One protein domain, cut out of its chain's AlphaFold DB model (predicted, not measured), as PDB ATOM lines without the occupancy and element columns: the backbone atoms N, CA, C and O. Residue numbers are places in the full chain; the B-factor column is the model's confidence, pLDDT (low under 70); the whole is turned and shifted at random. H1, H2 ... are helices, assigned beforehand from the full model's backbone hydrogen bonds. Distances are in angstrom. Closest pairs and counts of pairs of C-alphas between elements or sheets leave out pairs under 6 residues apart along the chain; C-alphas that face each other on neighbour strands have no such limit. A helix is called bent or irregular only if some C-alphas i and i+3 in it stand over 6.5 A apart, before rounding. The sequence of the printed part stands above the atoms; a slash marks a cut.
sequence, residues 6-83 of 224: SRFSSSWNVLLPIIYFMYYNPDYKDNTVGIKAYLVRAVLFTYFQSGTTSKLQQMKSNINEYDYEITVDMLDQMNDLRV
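What this domain is: This is residues 6 to 83 of the 224 residues of an uncharacterized protein of Butyricicoccus porcorum (UniProt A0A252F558). Three helices, H1, H2 and H3, run roughly side by side with their centres in a triangle, H1 at the apex touching both H2 and H3, which stay apart from each other. The short H4 sits toward the open side between H2 and H3, packed on H2 and close to H3. The printed part has 78 residues with four named helices in the order H1, H2, H3, H4 and no named strand; the class is all helix. It is compact, with a radius of gyration of the C-alphas of 11.4 A, and spans 29 by 28 by 20 A.

Where its parts are: The printed part begins at Ser 6, C-alpha at (112.678, 69.971, 116.553). H1 is residues 16 to 24, 12.7 A long, from C-alpha 16 at (100.059, 66.952, 122.804). H2 is residues 28 to 44, 23.0 A; it is irregular, with C-alphas 30 and 33 8.1 A apart, and has a kink of 42 degrees near residue 35. H3 is residues 52 to 65, 19.9 A. H4 is residues 72 to 76, 6.2 A, and ends at C-alpha 76, (103.299, 55.266, 137.676).

How they stand to each other: H1 and H2 form a helical hairpin and only just touch, with 3 pairs of C-alphas within 8 A; H2 does so with residues 28 to 35 alone. Their closest C-alphas, of Met 22 and Tyr 28, are 5.6 A apart, at a shallow tilt of 11 degrees, opposite ways. H1 touches H3, closest at the C-alphas of Pro 17 and Met 59, 6.4 A, at a shallow tilt of 29 degrees, the same way. H2 touches H4 with residues 33 to 38 alone, closest at the C-alphas of Gly 34 and Val 72, 5.1 A. H3 and H4 are close but not clearly touching, with the C-alphas of Asn 62 and Met 74 7.1 A apart. H1 and H4 are apart. In H1, H3 and H4 every O i to N i+4 pair is within hydrogen-bond range; in H2, 10 of 13 are.

The domain as a whole: The two C-alphas farthest apart, of Asp 27 and Ser 50, are 31.3 A apart. The printed part has no cut. The link from H1 to H2 is tight, and those from H2 to H3 and from H3 to H4 are short. The mean pLDDT of the printed part is 95.0, and no printed residue is under 70.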
ATOM      1  N   SER A   6     112.522  70.437 117.941       84.62
ATOM      2  CA  SER A   6     112.678  69.971 116.553       84.62
ATOM      3  C   SER A   6     112.787  68.445 116.429       84.62
ATOM      4  O   SER A   6     112.371  67.886 115.409       84.62
ATOM      5  N   ARG A   7     113.274  67.755 117.472       85.88
ATOM      6  CA  ARG A   7     113.362  66.285 117.515       85.88
ATOM      7  C   ARG A   7     111.999  65.597 117.474       85.88
ATOM      8  O   ARG A   7     111.911  64.455 117.039       85.88
ATOM      9  N   PHE A   8     110.939  66.300 117.863       88.88
ATOM     10  CA  PHE A   8     109.567  65.789 117.851       88.88
ATOM     11  C   PHE A   8     108.815  66.107 116.558       88.88
ATOM     12  O   PHE A   8     107.614  65.862 116.470       88.88
ATOM     13  N   SER A   9     109.490  66.634 115.532       85.00
ATOM     14  CA  SER A   9     108.872  66.962 114.238       85.00
ATOM     15  C   SER A   9     108.121  65.782 113.606       85.00
ATOM     16  O   SER A   9     107.063  65.977 113.013       85.00
ATOM     17  N   SER A  10     108.611  64.554 113.787       83.00
ATOM     18  CA  SER A  10     107.962  63.317 113.324       83.00
ATOM     19  C   SER A  10     107.164  62.576 114.410       83.00
ATOM     20  O   SER A  10     106.548  61.551 114.125       83.00
ATOM     21  N   SER A  11     107.139  63.087 115.647       86.81
ATOM     22  CA  SER A  11     106.494  62.483 116.827       86.81
ATOM     23  C   SER A  11     105.752  63.524 117.680       86.81
ATOM     24  O   SER A  11     105.753  63.488 118.912       86.81
ATOM     25  N   TRP A  12     105.082  64.465 117.012       90.06
ATOM     26  CA  TRP A  12     104.378  65.600 117.623       90.06
ATOM     27  C   TRP A  12     103.290  65.186 118.627       90.06
ATOM     28  O   TRP A  12     102.966  65.937 119.543       90.06
ATOM     29  N   ASN A  13     102.752  63.973 118.492       94.12
ATOM     30  CA  ASN A  13     101.793  63.383 119.421       94.12
ATOM     31  C   ASN A  13     102.337  63.242 120.851       94.12
ATOM     32  O   ASN A  13     101.554  63.337 121.791       94.12
ATOM     33  N   VAL A  14     103.656  63.091 121.025       95.56
ATOM     34  CA  VAL A  14     104.307  63.129 122.347       95.56
ATOM     35  C   VAL A  14     104.137  64.495 123.015       95.56
ATOM     36  O   VAL A  14     104.075  64.584 124.233       95.56
ATOM     37  N   LEU A  15     104.027  65.576 122.241       95.44
ATOM     38  CA  LEU A  15     103.905  66.928 122.789       95.44
ATOM     39  C   LEU A  15     102.465  67.295 123.158       95.44
ATOM     40  O   LEU A  15     102.259  68.215 123.944       95.44
ATOM     41  N   LEU A  16     101.465  66.591 122.619       96.25
ATOM     42  CA  LEU A  16     100.059  66.952 122.804       96.25
ATOM     43  C   LEU A  16      99.611  66.974 124.273       96.25
ATOM     44  O   LEU A  16      98.987  67.965 124.656       96.25
ATOM     45  N   PRO A  17      99.919  65.965 125.117       97.00
ATOM     46  CA  PRO A  17      99.539  66.030 126.527       97.00
ATOM     47  C   PRO A  17     100.219  67.174 127.278       97.00
ATOM     48  O   PRO A  17      99.579  67.786 128.121       97.00
ATOM     49  N   ILE A  18     101.464  67.519 126.923       95.38
ATOM     50  CA  ILE A  18     102.186  68.658 127.512       95.38
ATOM     51  C   ILE A  18     101.509  69.973 127.121       95.38
ATOM     52  O   ILE A  18     101.292  70.823 127.977       95.38
ATOM     53  N   ILE A  19     101.137  70.137 125.847       95.31
ATOM     54  CA  ILE A  19     100.432  71.335 125.366       95.31
ATOM     55  C   ILE A  19      99.075  71.477 126.062       95.31
ATOM     56  O   ILE A  19      98.727  72.570 126.499       95.31
ATOM     57  N   TYR A  20      98.323  70.378 126.183       97.00
ATOM     58  CA  TYR A  20      97.048  70.363 126.897       97.00
ATOM     59  C   TYR A  20      97.231  70.776 128.361       97.00
ATOM     60  O   TYR A  20      96.572  71.696 128.828       97.00
ATOM     61  N   PHE A  21      98.179  70.148 129.054       94.94
ATOM     62  CA  PHE A  21      98.545  70.468 130.428       94.94
ATOM     63  C   PHE A  21      98.917  71.955 130.604       94.94
ATOM     64  O   PHE A  21      98.315  72.640 131.424       94.94
ATOM     65  N   MET A  22      99.818  72.494 129.774       94.88
ATOM     66  CA  MET A  22     100.242  73.903 129.837       94.88
ATOM     67  C   MET A  22      99.108  74.899 129.569       94.88
ATOM     68  O   MET A  22      99.173  76.037 130.023       94.88
ATOM     69  N   TYR A  23      98.095  74.507 128.794       96.25
ATOM     70  CA  TYR A  23      96.940  75.357 128.518       96.25
ATOM     71  C   TYR A  23      96.016  75.490 129.738       96.25
ATOM     72  O   TYR A  23      95.476  76.571 129.968       96.25
ATOM     73  N   TYR A  24      95.834  74.412 130.507       96.19
ATOM     74  CA  TYR A  24      94.923  74.389 131.659       96.19
ATOM     75  C   TYR A  24      95.602  74.675 133.003       96.19
ATOM     76  O   TYR A  24      94.909  75.037 133.949       96.19
ATOM     77  N   ASN A  25      96.929  74.569 133.088       94.38
ATOM     78  CA  ASN A  25      97.697  74.874 134.291       94.38
ATOM     79  C   ASN A  25      98.629  76.081 134.054       94.38
ATOM     80  O   ASN A  25      99.673  75.931 133.411       94.38
ATOM     81  N   PRO A  26      98.290  77.289 134.548       92.38
ATOM     82  CA  PRO A  26      99.135  78.473 134.383       92.38
ATOM     83  C   PRO A  26     100.474  78.362 135.132       92.38
ATOM     84  O   PRO A  26     101.467  78.951 134.692       92.38
ATOM     85  N   ASP A  27     100.526  77.548 136.188       93.38
ATOM     86  CA  ASP A  27     101.692  77.295 137.039       93.38
ATOM     87  C   ASP A  27     102.465  76.040 136.592       93.38
ATOM     88  O   ASP A  27     103.227  75.430 137.342       93.38
ATOM     89  N   TYR A  28     102.344  75.671 135.310       90.69
ATOM     90  CA  TYR A  28     102.944  74.464 134.734       90.69
ATOM     91  C   TYR A  28     104.456  74.297 134.983       90.69
ATOM     92  O   TYR A  28     105.007  73.203 134.840       90.69
ATOM     93  N   LYS A  29     105.157  75.387 135.308       91.38
ATOM     94  CA  LYS A  29     106.597  75.398 135.595       91.38
ATOM     95  C   LYS A  29     106.950  74.651 136.882       91.38
ATOM     96  O   LYS A  29     108.065  74.132 136.975       91.38
ATOM     97  N   ASP A  30     106.007  74.521 137.806       92.06
ATOM     98  CA  ASP A  30     106.214  73.802 139.066       92.06
ATOM     99  C   ASP A  30     106.237  72.276 138.851       92.06
ATOM    100  O   ASP A  30     106.828  71.527 139.623       92.06
ATOM    101  N   ASN A  31     105.731  71.817 137.704       91.62
ATOM    102  CA  ASN A  31     105.600  70.409 137.323       91.62
ATOM    103  C   ASN A  31     106.693  69.923 136.349       91.62
ATOM    104  O   ASN A  31     106.572  68.886 135.692       91.62
ATOM    105  N   THR A  32     107.802  70.657 136.229       91.88
ATOM    106  CA  THR A  32     108.861  70.355 135.243       91.88
ATOM    107  C   THR A  32     109.486  68.967 135.389       91.88
ATOM    108  O   THR A  32     109.925  68.397 134.386       91.88
ATOM    109  N   VAL A  33     109.504  68.400 136.599       93.56
ATOM    110  CA  VAL A  33     109.983  67.031 136.851       93.56
ATOM    111  C   VAL A  33     109.085  66.006 136.159       93.56
ATOM    112  O   VAL A  33     109.585  65.186 135.390       93.56
ATOM    113  N   GLY A  34     107.768  66.084 136.360       95.62
ATOM    114  CA  GLY A  34     106.827  65.146 135.755       95.62
ATOM    115  C   GLY A  34     106.690  65.329 134.242       95.62
ATOM    116  O   GLY A  34     106.645  64.337 133.519       95.62
ATOM    117  N   ILE A  35     106.775  66.562 133.722       94.31
ATOM    118  CA  ILE A  35     106.859  66.813 132.268       94.31
ATOM    119  C   ILE A  35     108.085  66.118 131.664       94.31
ATOM    120  O   ILE A  35     107.986  65.478 130.613       94.31
ATOM    121  N   LYS A  36     109.253  66.240 132.314       94.44
ATOM    122  CA  LYS A  36     110.488  65.591 131.857       94.44
ATOM    123  C   LYS A  36     110.344  64.069 131.899       94.44
ATOM    124  O   LYS A  36     110.652  63.423 130.899       94.44
ATOM    125  N   ALA A  37     109.849  63.520 133.008       96.94
ATOM    126  CA  ALA A  37     109.610  62.089 133.175       96.94
ATOM    127  C   ALA A  37     108.664  61.553 132.092       96.94
ATOM    128  O   ALA A  37     109.003  60.603 131.390       96.94
ATOM    129  N   TYR A  38     107.522  62.214 131.880       97.56
ATOM    130  CA  TYR A  38     106.556  61.875 130.839       97.56
ATOM    131  C   TYR A  38     107.198  61.851 129.454       97.56
ATOM    132  O   TYR A  38     107.058  60.868 128.731       97.56
ATOM    133  N   LEU A  39     107.919  62.911 129.087       96.06
ATOM    134  CA  LEU A  39     108.512  63.034 127.760       96.06
ATOM    135  C   LEU A  39     109.542  61.924 127.506       96.06
ATOM    136  O   LEU A  39     109.511  61.292 126.449       96.06
ATOM    137  N   VAL A  40     110.408  61.635 128.481       96.44
ATOM    138  CA  VAL A  40     111.407  60.561 128.366       96.44
ATOM    139  C   VAL A  40     110.726  59.188 128.322       96.44
ATOM    140  O   VAL A  40     111.014  58.400 127.419       96.44
ATOM    141  N   ARG A  41     109.775  58.910 129.225       98.00
ATOM    142  CA  ARG A  41     109.001  57.654 129.263       98.00
ATOM    143  C   ARG A  41     108.230  57.433 127.957       98.00
ATOM    144  O   ARG A  41     108.304  56.353 127.384       98.00
ATOM    145  N   ALA A  42     107.546  58.448 127.433       97.25
ATOM    146  CA  ALA A  42     106.752  58.340 126.209       97.25
ATOM    147  C   ALA A  42     107.604  58.006 124.974       97.25
ATOM    148  O   ALA A  42     107.162  57.246 124.106       97.25
ATOM    149  N   VAL A  43     108.823  58.548 124.894       96.25
ATOM    150  CA  VAL A  43     109.760  58.270 123.797       96.25
ATOM    151  C   VAL A  43     110.401  56.891 123.948       96.25
ATOM    152  O   VAL A  43     110.343  56.093 123.007       96.25
ATOM    153  N   LEU A  44     110.984  56.600 125.115       97.56
ATOM    154  CA  LEU A  44     111.753  55.372 125.339       97.56
ATOM    155  C   LEU A  44     110.868  54.128 125.447       97.56
ATOM    156  O   LEU A  44     111.246  53.082 124.934       97.56
ATOM    157  N   PHE A  45     109.664  54.245 126.013       97.81
ATOM    158  CA  PHE A  45     108.682  53.149 126.063       97.81
ATOM    159  C   PHE A  45     107.794  53.087 124.821       97.81
ATOM    160  O   PHE A  45     106.767  52.413 124.829       97.81
ATOM    161  N   THR A  46     108.149  53.852 123.782       95.62
ATOM    162  CA  THR A  46     107.441  53.908 122.501       95.62
ATOM    163  C   THR A  46     105.926  54.087 122.656       95.62
ATOM    164  O   THR A  46     105.143  53.545 121.877       95.62
ATOM    165  N   TYR A  47     105.502  54.906 123.631       96.88
ATOM    166  CA  TYR A  47     104.119  54.967 124.112       96.88
ATOM    167  C   TYR A  47     103.118  55.149 122.974       96.88
ATOM    168  O   TYR A  47     102.132  54.430 122.912       96.88
ATOM    169  N   PHE A  48     103.388  56.009 121.997       95.88
ATOM    170  CA  PHE A  48     102.478  56.224 120.868       95.88
ATOM    171  C   PHE A  48     102.794  55.416 119.599       95.88
ATOM    172  O   PHE A  48     102.435  55.827 118.498       95.88
ATOM    173  N   GLN A  49     103.463  54.269 119.712       92.69
ATOM    174  CA  GLN A  49     103.681  53.373 118.569       92.69
ATOM    175  C   GLN A  49     102.367  52.790 118.024       92.69
ATOM    176  O   GLN A  49     102.265  52.491 116.837       92.69
ATOM    177  N   SER A  50     101.353  52.647 118.877       92.12
ATOM    178  CA  SER A  50     100.020  52.162 118.517       92.12
ATOM    179  C   SER A  50      98.953  52.786 119.418       92.12
ATOM    180  O   SER A  50      99.250  53.205 120.540       92.12
ATOM    181  N   GLY A  51      97.706  52.840 118.936       92.81
ATOM    182  CA  GLY A  51      96.567  53.301 119.739       92.81
ATOM    183  C   GLY A  51      96.626  54.785 120.112       92.81
ATOM    184  O   GLY A  51      96.209  55.158 121.202       92.81
ATOM    185  N   THR A  52      97.155  55.645 119.235       94.88
ATOM    186  CA  THR A  52      97.397  57.064 119.549       94.88
ATOM    187  C   THR A  52      96.161  57.775 120.099       94.88
ATOM    188  O   THR A  52      96.253  58.440 121.125       94.88
ATOM    189  N   THR A  53      94.991  57.603 119.476       95.81
ATOM    190  CA  THR A  53      93.755  58.265 119.922       95.81
ATOM    191  C   THR A  53      93.342  57.844 121.330       95.81
ATOM    192  O   THR A  53      93.040  58.708 122.149       95.81
ATOM    193  N   SER A  54      93.350  56.542 121.643       97.00
ATOM    194  CA  SER A  54      92.968  56.058 122.975       97.00
ATOM    195  C   SER A  54      93.972  56.487 124.042       97.00
ATOM    196  O   SER A  54      93.562  56.912 125.117       97.00
ATOM    197  N   LYS A  55      95.270  56.473 123.728       97.50
ATOM    198  CA  LYS A  55      96.333  56.949 124.627       97.50
ATOM    199  C   LYS A  55      96.251  58.448 124.898       97.50
ATOM    200  O   LYS A  55      96.426  58.875 126.033       97.50
ATOM    201  N   LEU A  56      95.922  59.259 123.891       97.62
ATOM    202  CA  LEU A  56      95.684  60.693 124.090       97.62
ATOM    203  C   LEU A  56      94.458  60.950 124.972       97.62
ATOM    204  O   LEU A  56      94.514  61.820 125.836       97.62
ATOM    205  N   GLN A  57      93.374  60.187 124.790       97.56
ATOM    206  CA  GLN A  57      92.207  60.281 125.672       97.56
ATOM    207  C   GLN A  57      92.550  59.860 127.105       97.56
ATOM    208  O   GLN A  57      92.188  60.568 128.037       97.56
ATOM    209  N   GLN A  58      93.307  58.774 127.284       97.31
ATOM    210  CA  GLN A  58      93.775  58.333 128.598       97.31
ATOM    211  C   GLN A  58      94.630  59.405 129.285       97.31
ATOM    212  O   GLN A  58      94.376  59.740 130.437       97.31
ATOM    213  N   MET A  59      95.601  59.985 128.570       97.88
ATOM    214  CA  MET A  59      96.418  61.084 129.088       97.88
ATOM    215  C   MET A  59      95.562  62.282 129.494       97.88
ATOM    216  O   MET A  59      95.770  62.837 130.564       97.88
ATOM    217  N   LYS A  60      94.587  62.666 128.664       97.75
ATOM    218  CA  LYS A  60      93.671  63.767 128.973       97.75
ATOM    219  C   LYS A  60      92.876  63.500 130.255       97.75
ATOM    220  O   LYS A  60      92.794  64.390 131.093       97.75
ATOM    221  N   SER A  61      92.293  62.308 130.397       97.94
ATOM    222  CA  SER A  61      91.539  61.938 131.600       97.94
ATOM    223  C   SER A  61      92.419  61.967 132.845       97.94
ATOM    224  O   SER A  61      92.054  62.628 133.808       97.94
ATOM    225  N   ASN A  62      93.607  61.358 132.791       97.38
ATOM    226  CA  ASN A  62      94.535  61.355 133.921       97.38
ATOM    227  C   ASN A  62      94.975  62.773 134.305       97.38
ATOM    228  O   ASN A  62      94.926  63.118 135.474       97.38
ATOM    229  N   ILE A  63      95.323  63.627 133.337       97.56
ATOM    230  CA  ILE A  63      95.682  65.026 133.625       97.56
ATOM    231  C   ILE A  63      94.522  65.749 134.322       97.56
ATOM    232  O   ILE A  63      94.747  66.479 135.276       97.56
ATOM    233  N   ASN A  64      93.276  65.538 133.887       97.56
ATOM    234  CA  ASN A  64      92.118  66.157 134.538       97.56
ATOM    235  C   ASN A  64      91.880  65.632 135.964       97.56
ATOM    236  O   ASN A  64      91.423  66.389 136.812       97.56
ATOM    237  N   GLU A  65      92.136  64.347 136.215       97.12
ATOM    238  CA  GLU A  65      91.976  63.721 137.535       97.12
ATOM    239  C   GLU A  65      93.093  64.110 138.514       97.12
ATOM    240  O   GLU A  65      92.882  64.064 139.722       97.12
ATOM    241  N   TYR A  66      94.255  64.519 138.001       95.94
ATOM    242  CA  TYR A  66      95.412  64.984 138.767       95.94
ATOM    243  C   TYR A  66      95.523  66.514 138.734       95.94
ATOM    244  O   TYR A  66      96.600  67.051 138.507       95.94
ATOM    245  N   ASP A  67      94.402  67.222 138.893       95.06
ATOM    246  CA  ASP A  67      94.353  68.690 139.021       95.06
ATOM    247  C   ASP A  67      95.072  69.461 137.899       95.06
ATOM    248  O   ASP A  67      95.649  70.529 138.100       95.06
ATOM    249  N   TYR A  68      95.002  68.935 136.674       95.25
ATOM    250  CA  TYR A  68      95.719  69.459 135.514       95.25
ATOM    251  C   TYR A  68      97.236  69.456 135.710       95.25
ATOM    252  O   TYR A  68      97.922  70.394 135.309       95.25
ATOM    253  N   GLU A  69      97.774  68.382 136.283       95.31
ATOM    254  CA  GLU A  69      99.204  68.160 136.463       95.31
ATOM    255  C   GLU A  69      99.687  66.890 135.762       95.31
ATOM    256  O   GLU A  69      98.953  65.924 135.562       95.31
ATOM    257  N   ILE A  70     100.961  66.893 135.363       96.69
ATOM    258  CA  ILE A  70     101.674  65.679 134.961       96.69
ATOM    259  C   ILE A  70     102.726  65.436 136.035       96.69
ATOM    260  O   ILE A  70     103.755  66.109 136.047       96.69
ATOM    261  N   THR A  71     102.478  64.461 136.906       96.38
ATOM    262  CA  THR A  71     103.374  64.073 138.003       96.38
ATOM    263  C   THR A  71     103.957  62.680 137.769       96.38
ATOM    264  O   THR A  71     103.441  61.901 136.968       96.38
ATOM    265  N   VAL A  72     105.049  62.340 138.460       96.94
ATOM    266  CA  VAL A  72     105.624  60.981 138.403       96.94
ATOM    267  C   VAL A  72     104.623  59.944 138.924       96.94
ATOM    268  O   VAL A  72     104.426  58.918 138.276       96.94
ATOM    269  N   ASP A  73     103.914  60.262 140.008       96.94
ATOM    270  CA  ASP A  73     102.898  59.384 140.597       96.94
ATOM    271  C   ASP A  73     101.772  59.062 139.607       96.94
ATOM    272  O   ASP A  73     101.396  57.896 139.462       96.94
ATOM    273  N   MET A  74     101.287  60.066 138.861       97.44
ATOM    274  CA  MET A  74     100.301  59.865 137.792       97.44
ATOM    275  C   MET A  74     100.817  58.875 136.742       97.44
ATOM    276  O   MET A  74     100.107  57.951 136.341       97.44
ATOM    277  N   LEU A  75     102.061  59.054 136.293       98.12
ATOM    278  CA  LEU A  75     102.676  58.207 135.268       98.12
ATOM    279  C   LEU A  75     102.893  56.771 135.765       98.12
ATOM    280  O   LEU A  75     102.810  55.834 134.970       98.12
ATOM    281  N   ASP A  76     103.133  56.582 137.060       97.44
ATOM    282  CA  ASP A  76     103.299  55.266 137.676       97.44
ATOM    283  C   ASP A  76     101.989  54.484 137.817       97.44
ATOM    284  O   ASP A  76     102.020  53.251 137.813       97.44
ATOM    285  N   GLN A  77     100.835  55.162 137.835       96.81
ATOM    286  CA  GLN A  77      99.527  54.497 137.736       96.81
ATOM    287  C   GLN A  77      99.211  53.999 136.316       96.81
ATOM    288  O   GLN A  77      98.297  53.199 136.112       96.81
ATOM    289  N   MET A  78      99.965  54.441 135.306       96.69
ATOM    290  CA  MET A  78      99.734  54.077 133.911       96.69
ATOM    291  C   MET A  78     100.652  52.928 133.493       96.69
ATOM    292  O   MET A  78     101.835  53.146 133.273       96.69
ATOM    293  N   ASN A  79     100.126  51.719 133.276       95.00
ATOM    294  CA  ASN A  79     100.941  50.541 132.908       95.00
ATOM    295  C   ASN A  79     101.951  50.798 131.768       95.00
ATOM    296  O   ASN A  79     103.112  50.390 131.845       95.00
ATOM    297  N   ASP A  80     101.543  51.534 130.733       96.50
ATOM    298  CA  ASP A  80     102.390  51.844 129.578       96.50
ATOM    299  C   ASP A  80     103.502  52.868 129.874       96.50
ATOM    300  O   ASP A  80     104.541  52.850 129.213       96.50
ATOM    301  N   LEU A  81     103.347  53.714 130.898       97.94
ATOM    302  CA  LEU A  81     104.318  54.747 131.287       97.94
ATOM    303  C   LEU A  81     105.004  54.471 132.630       97.94
ATOM    304  O   LEU A  81     106.003  55.114 132.940       97.94
ATOM    305  N   ARG A  82     104.542  53.479 133.389       97.94
ATOM    306  CA  ARG A  82     105.149  53.028 134.639       97.94
ATOM    307  C   ARG A  82     106.544  52.476 134.388       97.94
ATOM    308  O   ARG A  82     106.737  51.691 133.452       97.94
ATOM    309  N   VAL A  83     107.493  52.857 135.235       98.06
ATOM    310  CA  VAL A  83     108.868  52.345 135.196       98.06
ATOM    311  C   VAL A  83     108.916  50.979 135.875       98.06
ATOM    312  O   VAL A  83     108.442  50.804 136.995       98.06
TER     313      VAL A  83